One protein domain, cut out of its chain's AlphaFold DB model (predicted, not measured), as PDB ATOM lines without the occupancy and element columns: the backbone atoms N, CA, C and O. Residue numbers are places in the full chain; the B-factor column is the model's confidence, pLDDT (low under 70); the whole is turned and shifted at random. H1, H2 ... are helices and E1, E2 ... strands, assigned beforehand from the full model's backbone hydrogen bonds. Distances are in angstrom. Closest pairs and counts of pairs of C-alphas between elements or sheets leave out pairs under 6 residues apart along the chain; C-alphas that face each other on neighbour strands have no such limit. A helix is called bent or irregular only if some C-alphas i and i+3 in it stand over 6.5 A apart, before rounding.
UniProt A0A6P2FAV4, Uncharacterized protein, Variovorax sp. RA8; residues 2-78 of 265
ATOM      1  N   PHE A   2     134.490 146.308 127.131       52.53
ATOM      2  CA  PHE A   2     135.455 146.188 128.251       52.53
ATOM      3  C   PHE A   2     135.214 147.109 129.467       52.53
ATOM      4  O   PHE A   2     135.959 147.014 130.432       52.53
ATOM      5  N   ASN A   3     134.161 147.941 129.479       76.88
ATOM      6  CA  ASN A   3     133.929 148.905 130.575       76.88
ATOM      7  C   ASN A   3     132.652 148.677 131.399       76.88
ATOM      8  O   ASN A   3     132.509 149.277 132.460       76.88
ATOM      9  N   TYR A   4     131.708 147.840 130.957       85.19
ATOM     10  CA  TYR A   4     130.436 147.704 131.679       85.19
ATOM     11  C   TYR A   4     130.614 147.010 133.038       85.19
ATOM     12  O   TYR A   4     130.333 147.616 134.067       85.19
ATOM     13  N   ALA A   5     131.138 145.781 133.050       84.88
ATOM     14  CA  ALA A   5     131.277 144.989 134.273       84.88
ATOM     15  C   ALA A   5     132.269 145.596 135.284       84.88
ATOM     16  O   ALA A   5     132.090 145.446 136.488       84.88
ATOM     17  N   SER A   6     133.304 146.288 134.801       86.81
ATOM     18  CA  SER A   6     134.395 146.829 135.620       86.81
ATOM     19  C   SER A   6     134.189 148.278 136.067       86.81
ATOM     20  O   SER A   6     134.658 148.633 137.143       86.81
ATOM     21  N   ALA A   7     133.508 149.116 135.278       87.31
ATOM     22  CA  ALA A   7     133.404 150.554 135.549       87.31
ATOM     23  C   ALA A   7     131.967 151.070 135.719       87.31
ATOM     24  O   ALA A   7     131.773 152.102 136.353       87.31
ATOM     25  N   VAL A   8     130.953 150.388 135.176       90.19
ATOM     26  CA  VAL A   8     129.553 150.852 135.253       90.19
ATOM     27  C   VAL A   8     128.762 150.044 136.273       90.19
ATOM     28  O   VAL A   8     128.203 150.618 137.199       90.19
ATOM     29  N   GLN A   9     128.756 148.717 136.141       90.88
ATOM     30  CA  GLN A   9     127.973 147.811 136.980       90.88
ATOM     31  C   GLN A   9     128.216 147.988 138.492       90.88
ATOM     32  O   GLN A   9     127.227 147.983 139.223       90.88
ATOM     33  N   PRO A  10     129.454 148.203 138.992       92.50
ATOM     34  CA  PRO A  10     129.685 148.408 140.425       92.50
ATOM     35  C   PRO A  10     129.067 149.698 140.981       92.50
ATOM     36  O   PRO A  10     128.839 149.797 142.181       92.50
ATOM     37  N   ASN A  11     128.802 150.682 140.116       92.25
ATOM     38  CA  ASN A  11     128.233 151.975 140.495       92.25
ATOM     39  C   ASN A  11     126.695 151.989 140.448       92.25
ATOM     40  O   ASN A  11     126.085 152.995 140.801       92.25
ATOM     41  N   LEU A  12     126.065 150.898 139.998       93.06
ATOM     42  CA  LEU A  12     124.611 150.780 139.915       93.06
ATOM     43  C   LEU A  12     124.020 150.344 141.258       93.06
ATOM     44  O   LEU A  12     124.425 149.332 141.829       93.06
ATOM     45  N   VAL A  13     123.001 151.062 141.729       95.06
ATOM     46  CA  VAL A  13     122.312 150.767 142.994       95.06
ATOM     47  C   VAL A  13     120.925 150.185 142.719       95.06
ATOM     48  O   VAL A  13     120.179 150.694 141.883       95.06
ATOM     49  N   GLY A  14     120.570 149.091 143.401       93.56
ATOM     50  CA  GLY A  14     119.244 148.464 143.276       93.56
ATOM     51  C   GLY A  14     118.971 147.776 141.929       93.56
ATOM     52  O   GLY A  14     117.840 147.404 141.650       93.56
ATOM     53  N   CYS A  15     119.984 147.591 141.077       94.00
ATOM     54  CA  CYS A  15     119.808 147.123 139.695       94.00
ATOM     55  C   CYS A  15     119.911 145.606 139.483       94.00
ATOM     56  O   CYS A  15     119.881 145.165 138.334       94.00
ATOM     57  N   SER A  16     120.032 144.799 140.543       92.38
ATOM     58  CA  SER A  16     120.286 143.349 140.448       92.38
ATOM     59  C   SER A  16     119.289 142.617 139.541       92.38
ATOM     60  O   SER A  16     119.703 141.812 138.708       92.38
ATOM     61  N   ALA A  17     118.003 142.966 139.627       91.62
ATOM     62  CA  ALA A  17     116.931 142.386 138.816       91.62
ATOM     63  C   ALA A  17     117.043 142.687 137.306       91.62
ATOM     64  O   ALA A  17     116.435 141.994 136.494       91.62
ATOM     65  N   HIS A  18     117.821 143.698 136.907       92.31
ATOM     66  CA  HIS A  18     117.919 144.157 135.516       92.31
ATOM     67  C   HIS A  18     119.267 143.849 134.856       92.31
ATOM     68  O   HIS A  18     119.399 143.995 133.640       92.31
ATOM     69  N   LEU A  19     120.263 143.375 135.616       92.19
ATOM     70  CA  LEU A  19     121.615 143.122 135.097       92.19
ATOM     71  C   LEU A  19     121.633 142.104 133.947       92.19
ATOM     72  O   LEU A  19     122.425 142.253 133.013       92.19
ATOM     73  N   ALA A  20     120.758 141.093 133.987       92.38
ATOM     74  CA  ALA A  20     120.617 140.111 132.912       92.38
ATOM     75  C   ALA A  20     120.135 140.764 131.604       92.38
ATOM     76  O   ALA A  20     120.731 140.541 130.549       92.38
ATOM     77  N   ASN A  21     119.130 141.643 131.684       91.94
ATOM     78  CA  ASN A  21     118.615 142.386 130.531       91.94
ATOM     79  C   ASN A  21     119.692 143.308 129.951       91.94
ATOM     80  O   ASN A  21     119.926 143.306 128.745       91.94
ATOM     81  N   PHE A  22     120.410 144.043 130.808       93.44
ATOM     82  CA  PHE A  22     121.514 144.902 130.375       93.44
ATOM     83  C   PHE A  22     122.603 144.103 129.653       93.44
ATOM     84  O   PHE A  22     123.061 144.499 128.582       93.44
ATOM     85  N   SER A  23     122.973 142.941 130.195       92.69
ATOM     86  CA  SER A  23     123.976 142.063 129.586       92.69
ATOM     87  C   SER A  23     123.512 141.525 128.229       92.69
ATOM     88  O   SER A  23     124.301 141.495 127.286       92.69
ATOM     89  N   SER A  24     122.228 141.174 128.106       93.38
ATOM     90  CA  SER A  24     121.620 140.744 126.845       93.38
ATOM     91  C   SER A  24     121.685 141.848 125.786       93.38
ATOM     92  O   SER A  24     122.251 141.623 124.718       93.38
ATOM     93  N   TYR A  25     121.241 143.070 126.097       93.44
ATOM     94  CA  TYR A  25     121.297 144.189 125.149       93.44
ATOM     95  C   TYR A  25     122.726 144.521 124.702       93.44
ATOM     96  O   TYR A  25     122.970 144.725 123.512       93.44
ATOM     97  N   LEU A  26     123.684 144.525 125.634       93.00
ATOM     98  CA  LEU A  26     125.098 144.734 125.316       93.00
ATOM     99  C   LEU A  26     125.645 143.625 124.404       93.00
ATOM    100  O   LEU A  26     126.400 143.917 123.477       93.00
ATOM    101  N   SER A  27     125.255 142.367 124.640       93.06
ATOM    102  CA  SER A  27     125.652 141.225 123.802       93.06
ATOM    103  C   SER A  27     125.072 141.300 122.385       93.06
ATOM    104  O   SER A  27     125.721 140.873 121.435       93.06
ATOM    105  N   SER A  28     123.906 141.932 122.225       92.62
ATOM    106  CA  SER A  28     123.297 142.247 120.926       92.62
ATOM    107  C   SER A  28     123.936 143.456 120.228       92.62
ATOM    108  O   SER A  28     123.465 143.877 119.174       92.62
ATOM    109  N   GLY A  29     124.995 144.035 120.801       91.44
ATOM    110  CA  GLY A  29     125.713 145.175 120.231       91.44
ATOM    111  C   GLY A  29     125.061 146.532 120.502       91.44
ATOM    112  O   GLY A  29     125.464 147.527 119.900       91.44
ATOM    113  N   LEU A  30     124.075 146.599 121.402       92.81
ATOM    114  CA  LEU A  30     123.448 147.862 121.787       92.81
ATOM    115  C   LEU A  30     124.294 148.596 122.827       92.81
ATOM    116  O   LEU A  30     124.977 147.997 123.658       92.81
ATOM    117  N   ARG A  31     124.198 149.922 122.819       91.69
ATOM    118  CA  ARG A  31     124.710 150.795 123.876       91.69
ATOM    119  C   ARG A  31     123.576 151.152 124.830       91.69
ATOM    120  O   ARG A  31     122.461 151.411 124.392       91.69
ATOM    121  N   LEU A  32     123.874 151.207 126.124       92.44
ATOM    122  CA  LEU A  32     122.898 151.522 127.165       92.44
ATOM    123  C   LEU A  32     123.152 152.901 127.773       92.44
ATOM    124  O   LEU A  32     124.303 153.280 127.995       92.44
ATOM    125  N   ILE A  33     122.070 153.614 128.075       92.38
ATOM    126  CA  ILE A  33     122.066 154.783 128.959       92.38
ATOM    127  C   ILE A  33     121.283 154.366 130.196       92.38
ATOM    128  O   ILE A  33     120.069 154.177 130.128       92.38
ATOM    129  N   LEU A  34     122.004 154.145 131.291       92.06
ATOM    130  CA  LEU A  34     121.466 153.556 132.512       92.06
ATOM    131  C   LEU A  34     121.270 154.622 133.591       92.06
ATOM    132  O   LEU A  34     122.082 155.549 133.678       92.06
ATOM    133  N   PRO A  35     120.248 154.477 134.445       91.19
ATOM    134  CA  PRO A  35     120.130 155.294 135.636       91.19
ATOM    135  C   PRO A  35     121.181 154.850 136.662       91.19
ATOM    136  O   PRO A  35     121.601 153.695 136.684       91.19
ATOM    137  N   ALA A  36     121.576 155.750 137.563       91.88
ATOM    138  CA  ALA A  36     122.422 155.375 138.702       91.88
ATOM    139  C   ALA A  36     121.699 154.411 139.667       91.88
ATOM    140  O   ALA A  36     122.335 153.641 140.389       91.88
ATOM    141  N   ARG A  37     120.361 154.461 139.671       93.50
ATOM    142  CA  ARG A  37     119.467 153.704 140.547       93.50
ATOM    143  C   ARG A  37     118.359 153.028 139.749       93.50
ATOM    144  O   ARG A  37     117.773 153.662 138.878       93.50
ATOM    145  N   CYS A  38     118.049 151.778 140.072       94.25
ATOM    146  CA  CYS A  38     116.965 151.017 139.438       94.25
ATOM    147  C   CYS A  38     115.731 150.819 140.330       94.25
ATOM    148  O   CYS A  38     114.850 150.029 140.009       94.25
ATOM    149  N   ASP A  39     115.693 151.516 141.457       92.00
ATOM    150  CA  ASP A  39     114.619 151.529 142.444       92.00
ATOM    151  C   ASP A  39     113.967 152.921 142.523       92.00
ATOM    152  O   ASP A  39     113.650 153.417 143.602       92.00
ATOM    153  N   ILE A  40     113.809 153.583 141.371       90.81
ATOM    154  CA  ILE A  40     113.159 154.892 141.270       90.81
ATOM    155  C   ILE A  40     111.685 154.704 141.612       90.81
ATOM    156  O   ILE A  40     111.014 153.896 140.974       90.81
ATOM    157  N   ALA A  41     111.195 155.443 142.605       90.44
ATOM    158  CA  ALA A  41     109.797 155.424 143.014       90.44
ATOM    159  C   ALA A  41     109.046 156.624 142.419       90.44
ATOM    160  O   ALA A  41     109.441 157.770 142.627       90.44
ATOM    161  N   GLU A  42     107.951 156.341 141.722       86.69
ATOM    162  CA  GLU A  42     106.985 157.299 141.187       86.69
ATOM    163  C   GLU A  42     105.600 156.862 141.690       86.69
ATOM    164  O   GLU A  42     104.958 155.988 141.108       86.69
ATOM    165  N   ASN A  43     105.155 157.435 142.813       88.75
ATOM    166  CA  ASN A  43     103.900 157.078 143.486       88.75
ATOM    167  C   ASN A  43     103.780 155.562 143.764       88.75
ATOM    168  O   ASN A  43     104.567 155.034 144.548       88.75
ATOM    169  N   SER A  44     102.808 154.855 143.172       86.75
ATOM    170  CA  SER A  44     102.641 153.404 143.345       86.75
ATOM    171  C   SER A  44     103.603 152.570 142.492       86.75
ATOM    172  O   SER A  44     103.737 151.366 142.718       86.75
ATOM    173  N   TRP A  45     104.295 153.184 141.530       87.75
ATOM    174  CA  TRP A  45     105.271 152.504 140.689       87.75
ATOM    175  C   TRP A  45     106.681 152.611 141.274       87.75
ATOM    176  O   TRP A  45     107.107 153.672 141.727       87.75
ATOM    177  N   ALA A  46     107.439 151.515 141.212       90.06
ATOM    178  CA  ALA A  46     108.869 151.516 141.488       90.06
ATOM    179  C   ALA A  46     109.625 150.693 140.439       90.06
ATOM    180  O   ALA A  46     109.202 149.587 140.075       90.06
ATOM    181  N   GLY A  47     110.756 151.213 139.962       91.44
ATOM    182  CA  GLY A  47     111.560 150.519 138.967       91.44
ATOM    183  C   GLY A  47     112.664 151.344 138.313       91.44
ATOM    184  O   GLY A  47     113.182 152.314 138.865       91.44
ATOM    185  N   ALA A  48     113.048 150.925 137.110       92.94
ATOM    186  CA  ALA A  48     114.141 151.493 136.336       92.94
ATOM    187  C   ALA A  48     113.656 151.967 134.965       92.94
ATOM    188  O   ALA A  48     113.080 151.191 134.200       92.94
ATOM    189  N   GLY A  49     113.961 153.222 134.634       91.25
ATOM    190  CA  GLY A  49     113.890 153.753 133.275       91.25
ATOM    191  C   GLY A  49     115.283 153.797 132.648       91.25
ATOM    192  O   GLY A  49     116.216 154.282 133.286       91.25
ATOM    193  N   TYR A  50     115.458 153.286 131.429       92.06
ATOM    194  CA  TYR A  50     116.749 153.302 130.726       92.06
ATOM    195  C   TYR A  50     116.576 153.327 129.208       92.06
ATOM    196  O   TYR A  50     115.523 152.961 128.690       92.06
ATOM    197  N   PHE A  51     117.626 153.721 128.484       93.06
ATOM    198  CA  PHE A  51     117.605 153.748 127.020       93.06
ATOM    199  C   PHE A  51     118.525 152.700 126.403       93.06
ATOM    200  O   PHE A  51     119.646 152.477 126.870       93.06
ATOM    201  N   THR A  52     118.069 152.108 125.302       93.56
ATOM    202  CA  THR A  52     118.855 151.251 124.415       93.56
ATOM    203  C   THR A  52     119.125 151.994 123.108       93.56
ATOM    204  O   THR A  52     118.235 152.586 122.504       93.56
ATOM    205  N   VAL A  53     120.376 151.998 122.655       92.94
ATOM    206  CA  VAL A  53     120.801 152.704 121.441       92.94
ATOM    207  C   VAL A  53     121.497 151.717 120.520       92.94
ATOM    208  O   VAL A  53     122.455 151.060 120.921       92.94
ATOM    209  N   GLY A  54     121.019 151.625 119.284       89.69
ATOM    210  CA  GLY A  54     121.505 150.678 118.282       89.69
ATOM    211  C   GLY A  54     122.012 151.375 117.027       89.69
ATOM    212  O   GLY A  54     122.201 152.596 117.005       89.69
ATOM    213  N   SER A  55     122.226 150.588 115.978       84.06
ATOM    214  CA  SER A  55     122.546 151.091 114.643       84.06
ATOM    215  C   SER A  55     121.326 151.736 113.966       84.06
ATOM    216  O   SER A  55     120.176 151.535 114.368       84.06
ATOM    217  N   GLY A  56     121.584 152.537 112.928       81.50
ATOM    218  CA  GLY A  56     120.535 153.219 112.169       81.50
ATOM    219  C   GLY A  56     119.717 154.166 113.047       81.50
ATOM    220  O   GLY A  56     120.287 154.979 113.769       81.50
ATOM    221  N   LEU A  57     118.387 154.045 112.989       79.12
ATOM    222  CA  LEU A  57     117.449 154.864 113.766       79.12
ATOM    223  C   LEU A  57     117.012 154.224 115.099       79.12
ATOM    224  O   LEU A  57     116.230 154.827 115.824       79.12
ATOM    225  N   TYR A  58     117.556 153.068 115.501       88.38
ATOM    226  CA  TYR A  58     117.073 152.346 116.688       88.38
ATOM    227  C   TYR A  58     117.374 153.076 118.009       88.38
ATOM    228  O   TYR A  58     118.536 153.185 118.412       88.38
ATOM    229  N   LEU A  59     116.333 153.538 118.697       89.81
ATOM    230  CA  LEU A  59     116.375 154.083 120.054       89.81
ATOM    231  C   LEU A  59     115.194 153.494 120.831       89.81
ATOM    232  O   LEU A  59     114.048 153.702 120.445       89.81
ATOM    233  N   GLY A  60     115.466 152.747 121.896       90.31
ATOM    234  CA  GLY A  60     114.445 152.221 122.797       90.31
ATOM    235  C   GLY A  60     114.434 152.994 124.106       90.31
ATOM    236  O   GLY A  60     115.481 153.151 124.728       90.31
ATOM    237  N   ALA A  61     113.261 153.453 124.533       91.00
ATOM    238  CA  ALA A  61     113.020 153.950 125.882       91.00
ATOM    239  C   ALA A  61     112.312 152.842 126.669       91.00
ATOM    240  O   ALA A  61     111.222 152.422 126.292       91.00
ATOM    241  N   ILE A  62     112.957 152.318 127.710       92.06
ATOM    242  CA  ILE A  62     112.475 151.155 128.455       92.06
ATOM    243  C   ILE A  62     112.046 151.582 129.852       92.06
ATOM    244  O   ILE A  62     112.824 152.203 130.575       92.06
ATOM    245  N   ILE A  63     110.836 151.182 130.238       91.19
ATOM    246  CA  ILE A  63     110.340 151.223 131.612       91.19
ATOM    247  C   ILE A  63     110.319 149.778 132.115       91.19
ATOM    248  O   ILE A  63     109.810 148.874 131.445       91.19
ATOM    249  N   SER A  64     110.917 149.521 133.277       89.56
ATOM    250  CA  SER A  64     110.937 148.180 133.862       89.56
ATOM    251  C   SER A  64     109.525 147.633 134.107       89.56
ATOM    252  O   SER A  64     108.549 148.378 134.173       89.56
ATOM    253  N   ASN A  65     109.429 146.316 134.299       84.81
ATOM    254  CA  ASN A  65     108.173 145.578 134.509       84.81
ATOM    255  C   ASN A  65     107.301 145.442 133.246       84.81
ATOM    256  O   ASN A  65     106.119 145.132 133.346       84.81
ATOM    257  N   GLY A  66     107.888 145.629 132.056       81.94
ATOM    258  CA  GLY A  66     107.198 145.424 130.776       81.94
ATOM    259  C   GLY A  66     106.197 146.526 130.427       81.94
ATOM    260  O   GLY A  66     105.316 146.316 129.599       81.94
ATOM    261  N   LEU A  67     106.319 147.693 131.060       84.94
ATOM    262  CA  LEU A  67     105.435 148.827 130.827       84.94
ATOM    263  C   LEU A  67     105.859 149.594 129.571       84.94
ATOM    264  O   LEU A  67     107.044 149.707 129.263       84.94
ATOM    265  N   SER A  68     104.876 150.153 128.866       81.12
ATOM    266  CA  SER A  68     105.079 150.946 127.642       81.12
ATOM    267  C   SER A  68     104.538 152.381 127.768       81.12
ATOM    268  O   SER A  68     104.264 153.029 126.765       81.12
ATOM    269  N   GLY A  69     104.386 152.878 129.003       79.06
ATOM    270  CA  GLY A  69     103.734 154.161 129.303       79.06
ATOM    271  C   GLY A  69     102.203 154.063 129.351       79.06
ATOM    272  O   GLY A  69     101.641 152.987 129.164       79.06
ATOM    273  N   GLY A  70     101.528 155.175 129.661       72.62
ATOM    274  CA  GLY A  70     100.055 155.274 129.665       72.62
ATOM    275  C   GLY A  70      99.335 154.697 130.892       72.62
ATOM    276  O   GLY A  70      98.112 154.765 130.965       72.62
ATOM    277  N   TYR A  71     100.067 154.153 131.865       74.19
ATOM    278  CA  TYR A  71      99.507 153.694 133.138       74.19
ATOM    279  C   TYR A  71      99.576 154.802 134.191       74.19
ATOM    280  O   TYR A  71     100.586 155.498 134.299       74.19
ATOM    281  N   SER A  72      98.514 154.941 134.987       75.50
ATOM    282  CA  SER A  72      98.507 155.823 136.156       75.50
ATOM    283  C   SER A  72      99.501 155.311 137.194       75.50
ATOM    284  O   SER A  72      99.509 154.123 137.516       75.50
ATOM    285  N   THR A  73     100.310 156.210 137.749       76.19
ATOM    286  CA  THR A  73     101.146 155.910 138.919       76.19
ATOM    287  C   THR A  73     100.396 156.138 140.232       76.19
ATOM    288  O   THR A  73     100.908 155.834 141.300       76.19
ATOM    289  N   TYR A  74      99.158 156.630 140.176       77.88
ATOM    290  CA  TYR A  74      98.251 156.692 141.318       77.88
ATOM    291  C   TYR A  74      97.192 155.594 141.233       77.88
ATOM    292  O   TYR A  74      96.623 155.355 140.164       77.88
ATOM    293  N   GLU A  75      96.873 154.990 142.376       71.88
ATOM    294  CA  GLU A  75      95.655 154.197 142.541       71.88
ATOM    295  C   GLU A  75      94.445 155.125 142.405       71.88
ATOM    296  O   GLU A  75      94.252 156.028 143.221       71.88
ATOM    297  N   GLN A  76      93.636 154.930 141.364       70.12
ATOM    298  CA  GLN A  76      92.407 155.697 141.181       70.12
ATOM    299  C   GLN A  76      91.211 154.869 141.636       70.12
ATOM    300  O   GLN A  76      90.953 153.781 141.118       70.12
ATOM    301  N   SER A  77      90.459 155.386 142.609       77.75
ATOM    302  CA  SER A  77      89.217 154.741 143.031       77.75
ATOM    303  C   SER A  77      88.159 154.851 141.928       77.75
ATOM    304  O   SER A  77      88.117 155.836 141.187       77.75
ATOM    305  N   ALA A  78      87.251 153.874 141.848       70.88
ATOM    306  CA  ALA A  78      86.134 153.929 140.904       70.88
ATOM    307  C   ALA A  78      85.255 155.183 141.103       70.88
ATOM    308  O   ALA A  78      84.720 155.711 140.132       70.88
TER     309      ALA A  78
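AT A GLANCE: This is residues 2 to 78 of the 265 residues of an uncharacterized protein of Variovorax sp. RA8 (UniProt A0A6P2FAV4). A small three-stranded antiparallel sheet, E1, E4 and E5, is grazed by the end of helix H2; a two-stranded hairpin, E2 and E3, continues from it where E3 runs on into E4. H1 sits near H2, its centre the farthest from the mean of the C-alphas, and a tail without named elements, residues 64 to 78, leads away to Ala 78. The printed part has 77 residues, with two named helices and then five named strands in the order H1 H2 E1 E2 E3 E4 E5, and the larger sheet is ordered E1, E4, E5. The class is mixed, helices and strands. The whole is flat, with spans of 51 by 30 by 15 A, and only just loose, close to compact, with a radius of gyration of the C-alphas of 14.1 A.

HOW THE PARTS SIT: H1, residues 4 to 11, and H2, residues 16 to 27, are near each other, with their closest C-alphas 8.1 A apart. H1 has 1 of 4 O i to N i+4 pairs within hydrogen-bond range and 1 of 5 O i to N i+3 pairs; H2 has 6 of 8 O i to N i+4 pairs. H2 is on the sheet of E1, residues 31 to 33, E4, residues 49 to 53, and E5, residues 59 to 63, but only grazes it with residues 22 to 26. The closest C-alphas of H2 and E1 are those of Leu 26 and Leu 32, 7.4 A apart. H1 is not on this sheet. E1 and E4 are antiparallel at 152 degrees, with N 31 and O 53 within hydrogen-bond range at 2.8 A. E4 and E5 form an antiparallel hairpin at 161 degrees, with N 52 and O 60 at 2.8 A. E2, residues 40 to 42, and E3, residues 45 to 47, form another at 164 degrees, with N 42 and O 45 at 2.8 A. E3 runs on into E4 across one residue, at 47 degrees. E1 and E2 are apart.

IN THESE COORDINATES: H1 begins at C-alpha 4, (130.436, 147.704, 131.679), and spans 10.0 A; it is only just irregular, with C-alphas 6 and 9 6.6 A apart. H2 spans 17.6 A and is irregular, with C-alphas 17 and 20 7.3 A apart. E4 spans 13.7 A from C-alpha 49, (113.890, 153.753, 133.275). E5 spans 13.3 A and ends at C-alpha 63, (110.340, 151.223, 131.612).

THE WHOLE: The C-alphas farthest apart are those of Phe 2 and Ala 78, at 51.5 A. The printed part has no cut and no long link between named elements. The mean pLDDT of the printed part is 87.7, and residue 2 alone is under 70.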